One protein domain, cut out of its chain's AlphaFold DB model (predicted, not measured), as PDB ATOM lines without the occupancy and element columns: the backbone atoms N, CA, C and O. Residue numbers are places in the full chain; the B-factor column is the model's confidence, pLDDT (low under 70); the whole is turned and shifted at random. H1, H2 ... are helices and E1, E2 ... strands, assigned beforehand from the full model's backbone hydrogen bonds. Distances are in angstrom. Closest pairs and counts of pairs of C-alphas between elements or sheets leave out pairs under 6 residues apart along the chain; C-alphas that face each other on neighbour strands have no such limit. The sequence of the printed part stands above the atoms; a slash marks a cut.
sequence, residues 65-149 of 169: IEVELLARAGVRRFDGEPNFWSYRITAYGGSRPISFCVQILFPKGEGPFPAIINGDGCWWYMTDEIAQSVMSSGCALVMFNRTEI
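This is residues 65 to 149 of the 169 residues of an uncharacterized protein of Lentisphaerae bacterium (UniProt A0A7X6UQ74). Look first for one twisted sheet of five strands, with the single helix H1 over one face near E5 and E3. Three long strands, E1, E2 and E3, lie side by side along the longest axis, and the short E5 and E4 widen the sheet beyond E3. The printed part has 85 residues, in the order E1 E2 E3 E4 H1 E5; the mixed sheet runs E1 E2 E3 E5 E4, and the class is mostly strand. It is compact, with a radius of gyration of the C-alphas of 13.7 A, yet elongated, spanning 44 by 28 by 20 A.

Begin at E1, residues 65 to 74, E2, residues 83 to 92, and E3, residues 98 to 106: a meander, each strand the antiparallel neighbour of the one before. E1 and E2 form a hairpin, with N 68 and O 88 2.9 A apart; E2 and E3 form another, with N 87 and O 102 at 2.8 A. E5, residues 140 to 144, is antiparallel to E3, with N 103 and O 143 at 2.8 A. Edge strand E4, residues 115 to 118, is parallel to E5, with N 116 and O 140 at 2.9 A. H1, residues 128 to 136, is on the sheet at a height of 9.3 A, over E5 and only just over E3, with 3 of its C-alphas falling there. It runs along the strands, at 20 degrees to E5 on the local plane; their closest C-alphas, Val 134 and Leu 141, are 6.7 A apart. E4, H1 and E5 make a strand-helix-strand unit, two parallel neighbour strands with a helix between, its crossover right-handed. In H1 every O i to N i+4 pair is within hydrogen-bond range.

Find C-alpha 65 at (86.060, 81.437, -4.970); from there E1 runs 26.5 A and bends by 51 degrees at residue 70. E2 measures 28.9 A, E3 25.5 A, E4 9.8 A and H1 12.0 A; E5, 13.4 A, ends at C-alpha 144, (78.977, 68.377, 0.794).

The C-alphas farthest apart, Asp 79 and Ser 95, are 44.4 A apart. The printed part has no cut, no link is long, and no printed residue is under 70 in pLDDT.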
ATOM      1  N   ILE A  65      86.955  82.150  -5.884       97.06
ATOM      2  CA  ILE A  65      86.060  81.437  -4.970       97.06
ATOM      3  C   ILE A  65      85.353  82.470  -4.088       97.06
ATOM      4  O   ILE A  65      86.006  83.327  -3.493       97.06
ATOM      5  N   GLU A  66      84.030  82.388  -4.000       98.12
ATOM      6  CA  GLU A  66      83.227  83.072  -2.986       98.12
ATOM      7  C   GLU A  66      82.731  82.067  -1.948       98.12
ATOM      8  O   GLU A  66      82.380  80.936  -2.286       98.12
ATOM      9  N   VAL A  67      82.681  82.500  -0.689       98.50
ATOM     10  CA  VAL A  67      82.184  81.699   0.431       98.50
ATOM     11  C   VAL A  67      81.170  82.532   1.206       98.50
ATOM     12  O   VAL A  67      81.514  83.559   1.789       98.50
ATOM     13  N   GLU A  68      79.921  82.083   1.221       98.56
ATOM     14  CA  GLU A  68      78.810  82.720   1.927       98.56
ATOM     15  C   GLU A  68      78.406  81.855   3.123       98.56
ATOM     16  O   GLU A  68      78.136  80.667   2.974       98.56
ATOM     17  N   LEU A  69      78.363  82.436   4.321       98.56
ATOM     18  CA  LEU A  69      77.869  81.752   5.515       98.56
ATOM     19  C   LEU A  69      76.338  81.698   5.488       98.56
ATOM     20  O   LEU A  69      75.691  82.739   5.477       98.56
ATOM     21  N   LEU A  70      75.772  80.495   5.559       98.44
ATOM     22  CA  LEU A  70      74.325  80.273   5.546       98.44
ATOM     23  C   LEU A  70      73.756  80.062   6.952       98.44
ATOM     24  O   LEU A  70      72.693  80.589   7.270       98.44
ATOM     25  N   ALA A  71      74.443  79.299   7.806       97.81
ATOM     26  CA  ALA A  71      74.002  79.072   9.181       97.81
ATOM     27  C   ALA A  71      75.160  78.827  10.152       97.81
ATOM     28  O   ALA A  71      76.219  78.315   9.784       97.81
ATOM     29  N   ARG A  72      74.915  79.153  11.427       97.50
ATOM     30  CA  ARG A  72      75.749  78.777  12.575       97.50
ATOM     31  C   ARG A  72      74.861  78.286  13.707       97.50
ATOM     32  O   ARG A  72      73.913  78.971  14.082       97.50
ATOM     33  N   ALA A  73      75.189  77.134  14.268       96.44
ATOM     34  CA  ALA A  73      74.469  76.543  15.385       96.44
ATOM     35  C   ALA A  73      75.403  75.706  16.270       96.44
ATOM     36  O   ALA A  73      76.540  75.417  15.901       96.44
ATOM     37  N   GLY A  74      74.908  75.314  17.444       95.56
ATOM     38  CA  GLY A  74      75.457  74.208  18.229       95.56
ATOM     39  C   GLY A  74      74.528  72.999  18.128       95.56
ATOM     40  O   GLY A  74      73.305  73.164  18.115       95.56
ATOM     41  N   VAL A  75      75.085  71.795  18.056       94.88
ATOM     42  CA  VAL A  75      74.316  70.555  17.906       94.88
ATOM     43  C   VAL A  75      74.179  69.874  19.261       94.88
ATOM     44  O   VAL A  75      74.991  69.042  19.642       94.88
ATOM     45  N   ARG A  76      73.125  70.227  20.001       93.81
ATOM     46  CA  ARG A  76      72.905  69.759  21.384       93.81
ATOM     47  C   ARG A  76      72.570  68.276  21.530       93.81
ATOM     48  O   ARG A  76      72.607  67.757  22.634       93.81
ATOM     49  N   ARG A  77      72.193  67.608  20.437       92.31
ATOM     50  CA  ARG A  77      71.916  66.162  20.444       92.31
ATOM     51  C   ARG A  77      73.188  65.305  20.467       92.31
ATOM     52  O   ARG A  77      73.081  64.096  20.597       92.31
ATOM     53  N   PHE A  78      74.353  65.932  20.301       93.19
ATOM     54  CA  PHE A  78      75.663  65.292  20.313       93.19
ATOM     55  C   PHE A  78      76.415  65.625  21.597       93.19
ATOM     56  O   PHE A  78      76.373  66.765  22.074       93.19
ATOM     57  N   ASP A  79      77.149  64.643  22.114       90.88
ATOM     58  CA  ASP A  79      78.020  64.834  23.268       90.88
ATOM     59  C   ASP A  79      79.109  65.855  22.928       90.88
ATOM     60  O   ASP A  79      79.675  65.859  21.830       90.88
ATOM     61  N   GLY A  80      79.390  66.750  23.877       91.31
ATOM     62  CA  GLY A  80      80.305  67.877  23.672       91.31
ATOM     63  C   GLY A  80      79.699  69.051  22.894       91.31
ATOM     64  O   GLY A  80      80.408  70.025  22.640       91.31
ATOM     65  N   GLU A  81      78.410  68.977  22.536       95.50
ATOM     66  CA  GLU A  81      77.626  70.031  21.876       95.50
ATOM     67  C   GLU A  81      78.384  70.752  20.744       95.50
ATOM     68  O   GLU A  81      78.570  71.975  20.792       95.50
ATOM     69  N   PRO A  82      78.866  70.026  19.724       96.50
ATOM     70  CA  PRO A  82      79.745  70.578  18.708       96.50
ATOM     71  C   PRO A  82      79.127  71.736  17.931       96.50
ATOM     72  O   PRO A  82      77.907  71.909  17.845       96.50
ATOM     73  N   ASN A  83      79.995  72.541  17.329       97.31
ATOM     74  CA  ASN A  83      79.576  73.620  16.453       97.31
ATOM     75  C   ASN A  83      79.194  73.064  15.078       97.31
ATOM     76  O   ASN A  83      79.839  72.156  14.563       97.31
ATOM     77  N   PHE A  84      78.175  73.660  14.471       97.69
ATOM     78  CA  PHE A  84      77.737  73.391  13.110       97.69
ATOM     79  C   PHE A  84      77.707  74.687  12.316       97.69
ATOM     80  O   PHE A  84      76.971  75.609  12.679       97.69
ATOM     81  N   TRP A  85      78.461  74.747  11.226       98.12
ATOM     82  CA  TRP A  85      78.406  75.829  10.249       98.12
ATOM     83  C   TRP A  85      77.963  75.282   8.895       98.12
ATOM     84  O   TRP A  85      78.373  74.192   8.503       98.12
ATOM     85  N   SER A  86      77.164  76.045   8.158       98.44
ATOM     86  CA  SER A  86      76.896  75.764   6.749       98.44
ATOM     87  C   SER A  86      77.261  76.957   5.881       98.44
ATOM     88  O   SER A  86      77.058  78.111   6.262       98.44
ATOM     89  N   TYR A  87      77.808  76.659   4.712       98.75
ATOM     90  CA  TYR A  87      78.298  77.621   3.740       98.75
ATOM     91  C   TYR A  87      77.765  77.303   2.351       98.75
ATOM     92  O   TYR A  87      77.542  76.140   2.021       98.75
ATOM     93  N   ARG A  88      77.641  78.329   1.515       98.62
ATOM     94  CA  ARG A  88      77.583  78.198   0.062       98.62
ATOM     95  C   ARG A  88      78.943  78.570  -0.503       98.62
ATOM     96  O   ARG A  88      79.444  79.658  -0.230       98.62
ATOM     97  N   ILE A  89      79.533  77.670  -1.277       98.06
ATOM     98  CA  ILE A  89      80.764  77.932  -2.021       98.06
ATOM     99  C   ILE A  89      80.383  78.158  -3.473       98.06
ATOM    100  O   ILE A  89      79.663  77.337  -4.034       98.06
ATOM    101  N   THR A  90      80.880  79.235  -4.079       97.31
ATOM    102  CA  THR A  90      80.727  79.511  -5.513       97.31
ATOM    103  C   THR A  90      82.098  79.627  -6.169       97.31
ATOM    104  O   THR A  90      82.893  80.495  -5.808       97.31
ATOM    105  N   ALA A  91      82.370  78.767  -7.147       94.75
ATOM    106  CA  ALA A  91      83.591  78.766  -7.942       94.75
ATOM    107  C   ALA A  91      83.351  79.376  -9.331       94.75
ATOM    108  O   ALA A  91      82.388  79.024 -10.014       94.75
ATOM    109  N   TYR A  92      84.249  80.267  -9.755       94.06
ATOM    110  CA  TYR A  92      84.244  80.937 -11.062       94.06
ATOM    111  C   TYR A  92      85.427  80.467 -11.921       94.06
ATOM    112  O   TYR A  92      86.437  80.026 -11.382       94.06
ATOM    113  N   GLY A  93      85.341  80.624 -13.247       87.12
ATOM    114  CA  GLY A  93      86.461  80.367 -14.169       87.12
ATOM    115  C   GLY A  93      86.213  79.301 -15.240       87.12
ATOM    116  O   GLY A  93      87.042  79.168 -16.132       87.12
ATOM    117  N   GLY A  94      85.087  78.583 -15.182       81.94
ATOM    118  CA  GLY A  94      84.587  77.752 -16.286       81.94
ATOM    119  C   GLY A  94      83.593  78.504 -17.181       81.94
ATOM    120  O   GLY A  94      83.472  79.730 -17.092       81.94
ATOM    121  N   SER A  95      82.832  77.781 -18.009       83.56
ATOM    122  CA  SER A  95      81.773  78.366 -18.851       83.56
ATOM    123  C   SER A  95      80.654  79.037 -18.052       83.56
ATOM    124  O   SER A  95      80.007  79.963 -18.547       83.56
ATOM    125  N   ARG A  96      80.430  78.607 -16.805       88.00
ATOM    126  CA  ARG A  96      79.546  79.275 -15.837       88.00
ATOM    127  C   ARG A  96      79.995  79.004 -14.398       88.00
ATOM    128  O   ARG A  96      80.635  77.984 -14.150       88.00
ATOM    129  N   PRO A  97      79.630  79.860 -13.428       91.31
ATOM    130  CA  PRO A  97      79.886  79.571 -12.024       91.31
ATOM    131  C   PRO A  97      79.183  78.290 -11.569       91.31
ATOM    132  O   PRO A  97      78.094  77.950 -12.052       91.31
ATOM    133  N   ILE A  98      79.797  77.605 -10.610       92.69
ATOM    134  CA  ILE A  98      79.213  76.448  -9.928       92.69
ATOM    135  C   ILE A  98      79.143  76.747  -8.446       92.69
ATOM    136  O   ILE A  98      80.123  77.204  -7.860       92.69
ATOM    137  N   SER A  99      77.986  76.458  -7.859       95.62
ATOM    138  CA  SER A  99      77.733  76.655  -6.442       95.62
ATOM    139  C   SER A  99      77.250  75.368  -5.798       95.62
ATOM    140  O   SER A  99      76.440  74.659  -6.387       95.62
ATOM    141  N   PHE A 100      77.711  75.102  -4.581       97.25
ATOM    142  CA  PHE A 100      77.268  73.966  -3.777       97.25
ATOM    143  C   PHE A 100      77.325  74.308  -2.288       97.25
ATOM    144  O   PHE A 100      78.060  75.213  -1.866       97.25
ATOM    145  N   CYS A 101      76.529  73.605  -1.486       98.19
ATOM    146  CA  CYS A 101      76.523  73.785  -0.040       98.19
ATOM    147  C   CYS A 101      77.548  72.877   0.653       98.19
ATOM    148  O   CYS A 101      77.696  71.701   0.325       98.19
ATOM    149  N   VAL A 102      78.221  73.424   1.664       98.50
ATOM    150  CA  VAL A 102      79.130  72.699   2.556       98.50
ATOM    151  C   VAL A 102      78.626  72.827   3.981       98.50
ATOM    152  O   VAL A 102      78.278  73.914   4.435       98.50
ATOM    153  N   GLN A 103      78.607  71.718   4.703       97.75
ATOM    154  CA  GLN A 103      78.304  71.646   6.122       97.75
ATOM    155  C   GLN A 103      79.560  71.237   6.880       97.75
ATOM    156  O   GLN A 103      80.296  70.358   6.443       97.75
ATOM    157  N   ILE A 104      79.811  71.871   8.017       97.94
ATOM    158  CA  ILE A 104      80.968  71.603   8.866       97.94
ATOM    159  C   ILE A 104      80.462  71.388  10.283       97.94
ATOM    160  O   ILE A 104      79.932  72.311  10.900       97.94
ATOM    161  N   LEU A 105      80.656  70.182  10.797       97.75
ATOM    162  CA  LEU A 105      80.523  69.857  12.208       97.75
ATOM    163  C   LEU A 105      81.929  69.840  12.811       97.75
ATOM    164  O   LEU A 105      82.811  69.184  12.266       97.75
ATOM    165  N   PHE A 106      82.182  70.572  13.893       97.62
ATOM    166  CA  PHE A 106      83.520  70.628  14.495       97.62
ATOM    167  C   PHE A 106      83.482  70.822  16.018       97.62
ATOM    168  O   PHE A 106      82.507  71.387  16.534       97.62
ATOM    169  N   PRO A 107      84.475  70.294  16.763       96.69
ATOM    170  CA  PRO A 107      84.414  70.287  18.221       96.69
ATOM    171  C   PRO A 107      84.341  71.698  18.818       96.69
ATOM    172  O   PRO A 107      84.677  72.700  18.178       96.69
ATOM    173  N   LYS A 108      83.894  71.798  20.074       93.88
ATOM    174  CA  LYS A 108      84.061  73.024  20.865       93.88
ATOM    175  C   LYS A 108      85.542  73.216  21.211       93.88
ATOM    176  O   LYS A 108      86.252  72.243  21.446       93.88
ATOM    177  N   GLY A 109      85.991  74.469  21.276       90.56
ATOM    178  CA  GLY A 109      87.367  74.835  21.625       90.56
ATOM    179  C   GLY A 109      88.007  75.781  20.610       90.56
ATOM    180  O   GLY A 109      87.358  76.214  19.661       90.56
ATOM    181  N   GLU A 110      89.285  76.088  20.832       89.25
ATOM    182  CA  GLU A 110      90.042  77.096  20.073       89.25
ATOM    183  C   GLU A 110      90.451  76.632  18.658       89.25
ATOM    184  O   GLU A 110      90.756  77.463  17.806       89.25
ATOM    185  N   GLY A 111      90.422  75.321  18.369       92.62
ATOM    186  CA  GLY A 111      90.886  74.774  17.087       92.62
ATOM    187  C   GLY A 111      92.350  75.149  16.762       92.62
ATOM    188  O   GLY A 111      93.098  75.540  17.659       92.62
ATOM    189  N   PRO A 112      92.791  75.030  15.491       95.38
ATOM    190  CA  PRO A 112      92.102  74.360  14.389       95.38
ATOM    191  C   PRO A 112      91.988  72.852  14.639       95.38
ATOM    192  O   PRO A 112      92.782  72.263  15.367       95.38
ATOM    193  N   PHE A 113      91.001  72.225  14.006       97.25
ATOM    194  CA  PHE A 113      90.795  70.780  14.084       97.25
ATOM    195  C   PHE A 113      91.209  70.131  12.759       97.25
ATOM    196  O   PHE A 113      90.913  70.701  11.703       97.25
ATOM    197  N   PRO A 114      91.856  68.951  12.770       98.00
ATOM    198  CA  PRO A 114      91.978  68.149  11.556       98.00
ATOM    199  C   PRO A 114      90.580  67.839  11.007       98.00
ATOM    200  O   PRO A 114      89.638  67.690  11.781       98.00
ATOM    201  N   ALA A 115      90.424  67.757   9.687       98.06
ATOM    202  CA  ALA A 115      89.118  67.578   9.057       98.06
ATOM    203  C   ALA A 115      89.054  66.295   8.225       98.06
ATOM    204  O   ALA A 115      89.957  66.007   7.441       98.06
ATOM    205  N   ILE A 116      87.948  65.567   8.361       97.88
ATOM    206  CA  ILE A 116      87.547  64.493   7.451       97.88
ATOM    207  C   ILE A 116      86.498  65.070   6.505       97.88
ATOM    208  O   ILE A 116      85.494  65.621   6.956       97.88
ATOM    209  N   ILE A 117      86.734  64.954   5.198       97.69
ATOM    210  CA  ILE A 117      85.841  65.483   4.163       97.69
ATOM    211  C   ILE A 117      85.093  64.323   3.506       97.69
ATOM    212  O   ILE A 117      85.711  63.379   3.020       97.69
ATOM    213  N   ASN A 118      83.767  64.420   3.460       96.38
ATOM    214  CA  ASN A 118      82.886  63.493   2.763       96.38
ATOM    215  C   ASN A 118      82.071  64.254   1.698       96.38
ATOM    216  O   ASN A 118      81.336  65.186   2.017       96.38
ATOM    217  N   GLY A 119      82.218  63.866   0.429       95.56
ATOM    218  CA  GLY A 119      81.504  64.479  -0.699       95.56
ATOM    219  C   GLY A 119      80.180  63.808  -1.072       95.56
ATOM    220  O   GLY A 119      79.508  64.265  -1.993       95.56
ATOM    221  N   ASP A 120      79.787  62.738  -0.388       94.12
ATOM    222  CA  ASP A 120      78.590  61.944  -0.676       94.12
ATOM    223  C   ASP A 120      77.407  62.323   0.227       94.12
ATOM    224  O   ASP A 120      76.609  61.475   0.623       94.12
ATOM    225  N   GLY A 121      77.225  63.617   0.516       92.19
ATOM    226  CA  GLY A 121      76.049  64.128   1.238       92.19
ATOM    227  C   GLY A 121      74.700  63.832   0.555       92.19
ATOM    228  O   GLY A 121      73.649  64.035   1.156       92.19
ATOM    229  N   CYS A 122      74.708  63.334  -0.685       92.25
ATOM    230  CA  CYS A 122      73.542  62.774  -1.377       92.25
ATOM    231  C   CYS A 122      73.142  61.363  -0.926       92.25
ATOM    232  O   CYS A 122      72.132  60.853  -1.413       92.25
ATOM    233  N   TRP A 123      73.928  60.698  -0.078       92.56
ATOM    234  CA  TRP A 123      73.732  59.289   0.250       92.56
ATOM    235  C   TRP A 123      73.712  59.016   1.758       92.56
ATOM    236  O   TRP A 123      74.145  59.823   2.573       92.56
ATOM    237  N   TRP A 124      73.151  57.872   2.149       86.31
ATOM    238  CA  TRP A 124      72.667  57.629   3.517       86.31
ATOM    239  C   TRP A 124      73.690  57.014   4.486       86.31
ATOM    240  O   TRP A 124      73.311  56.560   5.560       86.31
ATOM    241  N   TYR A 125      74.979  56.967   4.143       87.62
ATOM    242  CA  TYR A 125      75.974  56.308   5.004       87.62
ATOM    243  C   TYR A 125      76.465  57.169   6.173       87.62
ATOM    244  O   TYR A 125      77.094  56.635   7.079       87.62
ATOM    245  N   MET A 126      76.213  58.482   6.176       93.88
ATOM    246  CA  MET A 126      76.619  59.346   7.284       93.88
ATOM    247  C   MET A 126      75.541  59.367   8.369       93.88
ATOM    248  O   MET A 126      74.547  60.081   8.250       93.88
ATOM    249  N   THR A 127      75.745  58.580   9.422       94.06
ATOM    250  CA  THR A 127      74.846  58.540  10.580       94.06
ATOM    251  C   THR A 127      75.328  59.454  11.706       94.06
ATOM    252  O   THR A 127      76.489  59.876  11.741       94.06
ATOM    253  N   ASP A 128      74.437  59.737  12.654       94.50
ATOM    254  CA  ASP A 128      74.742  60.516  13.855       94.50
ATOM    255  C   ASP A 128      75.854  59.837  14.694       94.50
ATOM    256  O   ASP A 128      76.724  60.524  15.228       94.50
ATOM    257  N   GLU A 129      75.915  58.500  14.731       95.62
ATOM    258  CA  GLU A 129      76.967  57.741  15.428       95.62
ATOM    259  C   GLU A 129      78.345  57.910  14.772       95.62
ATOM    260  O   GLU A 129      79.351  58.085  15.465       95.62
ATOM    261  N   ILE A 130      78.406  57.887  13.435       95.88
ATOM    262  CA  ILE A 130      79.658  58.115  12.696       95.88
ATOM    263  C   ILE A 130      80.122  59.556  12.909       95.88
ATOM    264  O   ILE A 130      81.293  59.779  13.224       95.88
ATOM    265  N   ALA A 131      79.209  60.527  12.803       95.88
ATOM    266  CA  ALA A 131      79.519  61.929  13.055       95.88
ATOM    267  C   ALA A 131      80.054  62.137  14.481       95.88
ATOM    268  O   ALA A 131      81.106  62.752  14.653       95.88
ATOM    269  N   GLN A 132      79.405  61.559  15.496       95.62
ATOM    270  CA  GLN A 132      79.876  61.615  16.882       95.62
ATOM    271  C   GLN A 132      81.266  60.978  17.044       95.62
ATOM    272  O   GLN A 132      82.108  61.533  17.752       95.62
ATOM    273  N   SER A 133      81.542  59.850  16.386       96.19
ATOM    274  CA  SER A 133      82.847  59.170  16.450       96.19
ATOM    275  C   SER A 133      83.990  60.022  15.877       96.19
ATOM    276  O   SER A 133      85.038  60.175  16.515       96.19
ATOM    277  N   VAL A 134      83.772  60.659  14.719       96.19
ATOM    278  CA  VAL A 134      84.742  61.596  14.113       96.19
ATOM    279  C   VAL A 134      85.057  62.738  15.079       96.19
ATOM    280  O   VAL A 134      86.219  63.042  15.350       96.19
ATOM    281  N   MET A 135      84.014  63.322  15.656       94.62
ATOM    282  CA  MET A 135      84.107  64.468  16.555       94.62
ATOM    283  C   MET A 135      84.773  64.128  17.889       94.62
ATOM    284  O   MET A 135      85.605  64.891  18.380       94.62
ATOM    285  N   SER A 136      84.468  62.954  18.443       93.56
ATOM    286  CA  SER A 136      85.090  62.439  19.672       93.56
ATOM    287  C   SER A 136      86.579  62.139  19.480       93.56
ATOM    288  O   SER A 136      87.339  62.154  20.444       93.56
ATOM    289  N   SER A 137      87.014  61.932  18.233       95.06
ATOM    290  CA  SER A 137      88.429  61.796  17.865       95.06
ATOM    291  C   SER A 137      89.151  63.149  17.736       95.06
ATOM    292  O   SER A 137      90.334  63.185  17.408       95.06
ATOM    293  N   GLY A 138      88.455  64.267  17.979       94.88
ATOM    294  CA  GLY A 138      88.995  65.624  17.853       94.88
ATOM    295  C   GLY A 138      89.016  66.162  16.419       94.88
ATOM    296  O   GLY A 138      89.586  67.227  16.183       94.88
ATOM    297  N   CYS A 139      88.401  65.454  15.468       97.75
ATOM    298  CA  CYS A 139      88.324  65.870  14.071       97.75
ATOM    299  C   CYS A 139      87.039  66.657  13.791       97.75
ATOM    300  O   CYS A 139      85.981  66.355  14.332       97.75
ATOM    301  N   ALA A 140      87.111  67.624  12.881       98.19
ATOM    302  CA  ALA A 140      85.944  68.167  12.206       98.19
ATOM    303  C   ALA A 140      85.451  67.196  11.122       98.19
ATOM    304  O   ALA A 140      86.243  66.528  10.452       98.19
ATOM    305  N   LEU A 141      84.142  67.166  10.907       97.81
ATOM    306  CA  LEU A 141      83.496  66.503   9.786       97.81
ATOM    307  C   LEU A 141      82.979  67.562   8.808       97.81
ATOM    308  O   LEU A 141      82.121  68.375   9.152       97.81
ATOM    309  N   VAL A 142      83.486  67.534   7.580       98.25
ATOM    310  CA  VAL A 142      83.039  68.388   6.477       98.25
ATOM    311  C   VAL A 142      82.239  67.535   5.506       98.25
ATOM    312  O   VAL A 142      82.707  66.489   5.064       98.25
ATOM    313  N   MET A 143      81.045  67.990   5.153       97.56
ATOM    314  CA  MET A 143      80.153  67.300   4.232       97.56
ATOM    315  C   MET A 143      79.716  68.234   3.118       97.56
ATOM    316  O   MET A 143      79.392  69.396   3.361       97.56
ATOM    317  N   PHE A 144      79.654  67.718   1.902       97.62
ATOM    318  CA  PHE A 144      78.977  68.377   0.794       97.62
ATOM    319  C   PHE A 144      78.297  67.331  -0.076       97.62
ATOM    320  O   PHE A 144      78.579  66.139   0.035       97.62
ATOM    321  N   ASN A 145      77.383  67.770  -0.931       96.12
ATOM    322  CA  ASN A 145      76.727  66.895  -1.881       96.12
ATOM    323  C   ASN A 145      77.383  67.032  -3.266       96.12
ATOM    324  O   ASN A 145      77.166  68.025  -3.962       96.12
ATOM    325  N   ARG A 146      78.142  66.018  -3.702       93.62
ATOM    326  CA  ARG A 146      78.762  65.993  -5.038       93.62
ATOM    327  C   ARG A 146      77.754  66.140  -6.179       93.62
ATOM    328  O   ARG A 146      78.131  66.633  -7.238       93.62
ATOM    329  N   THR A 147      76.484  65.771  -5.974       93.81
ATOM    330  CA  THR A 147      75.448  65.878  -7.012       93.81
ATOM    331  C   THR A 147      74.928  67.296  -7.229       93.81
ATOM    332  O   THR A 147      74.301  67.549  -8.255       93.81
ATOM    333  N   GLU A 148      75.254  68.247  -6.344       93.75
ATOM    334  CA  GLU A 148      75.088  69.685  -6.620       93.75
ATOM    335  C   GLU A 148      76.113  70.190  -7.651       93.75
ATOM    336  O   GLU A 148      75.874  71.187  -8.331       93.75
ATOM    337  N   ILE A 149      77.250  69.495  -7.786       90.25
ATOM    338  CA  ILE A 149      78.334  69.840  -8.713       90.25
ATOM    339  C   ILE A 149      78.139  69.103 -10.044       90.25
ATOM    340  O   ILE A 149      78.133  69.732 -11.104       90.25
TER     341      ILE A 149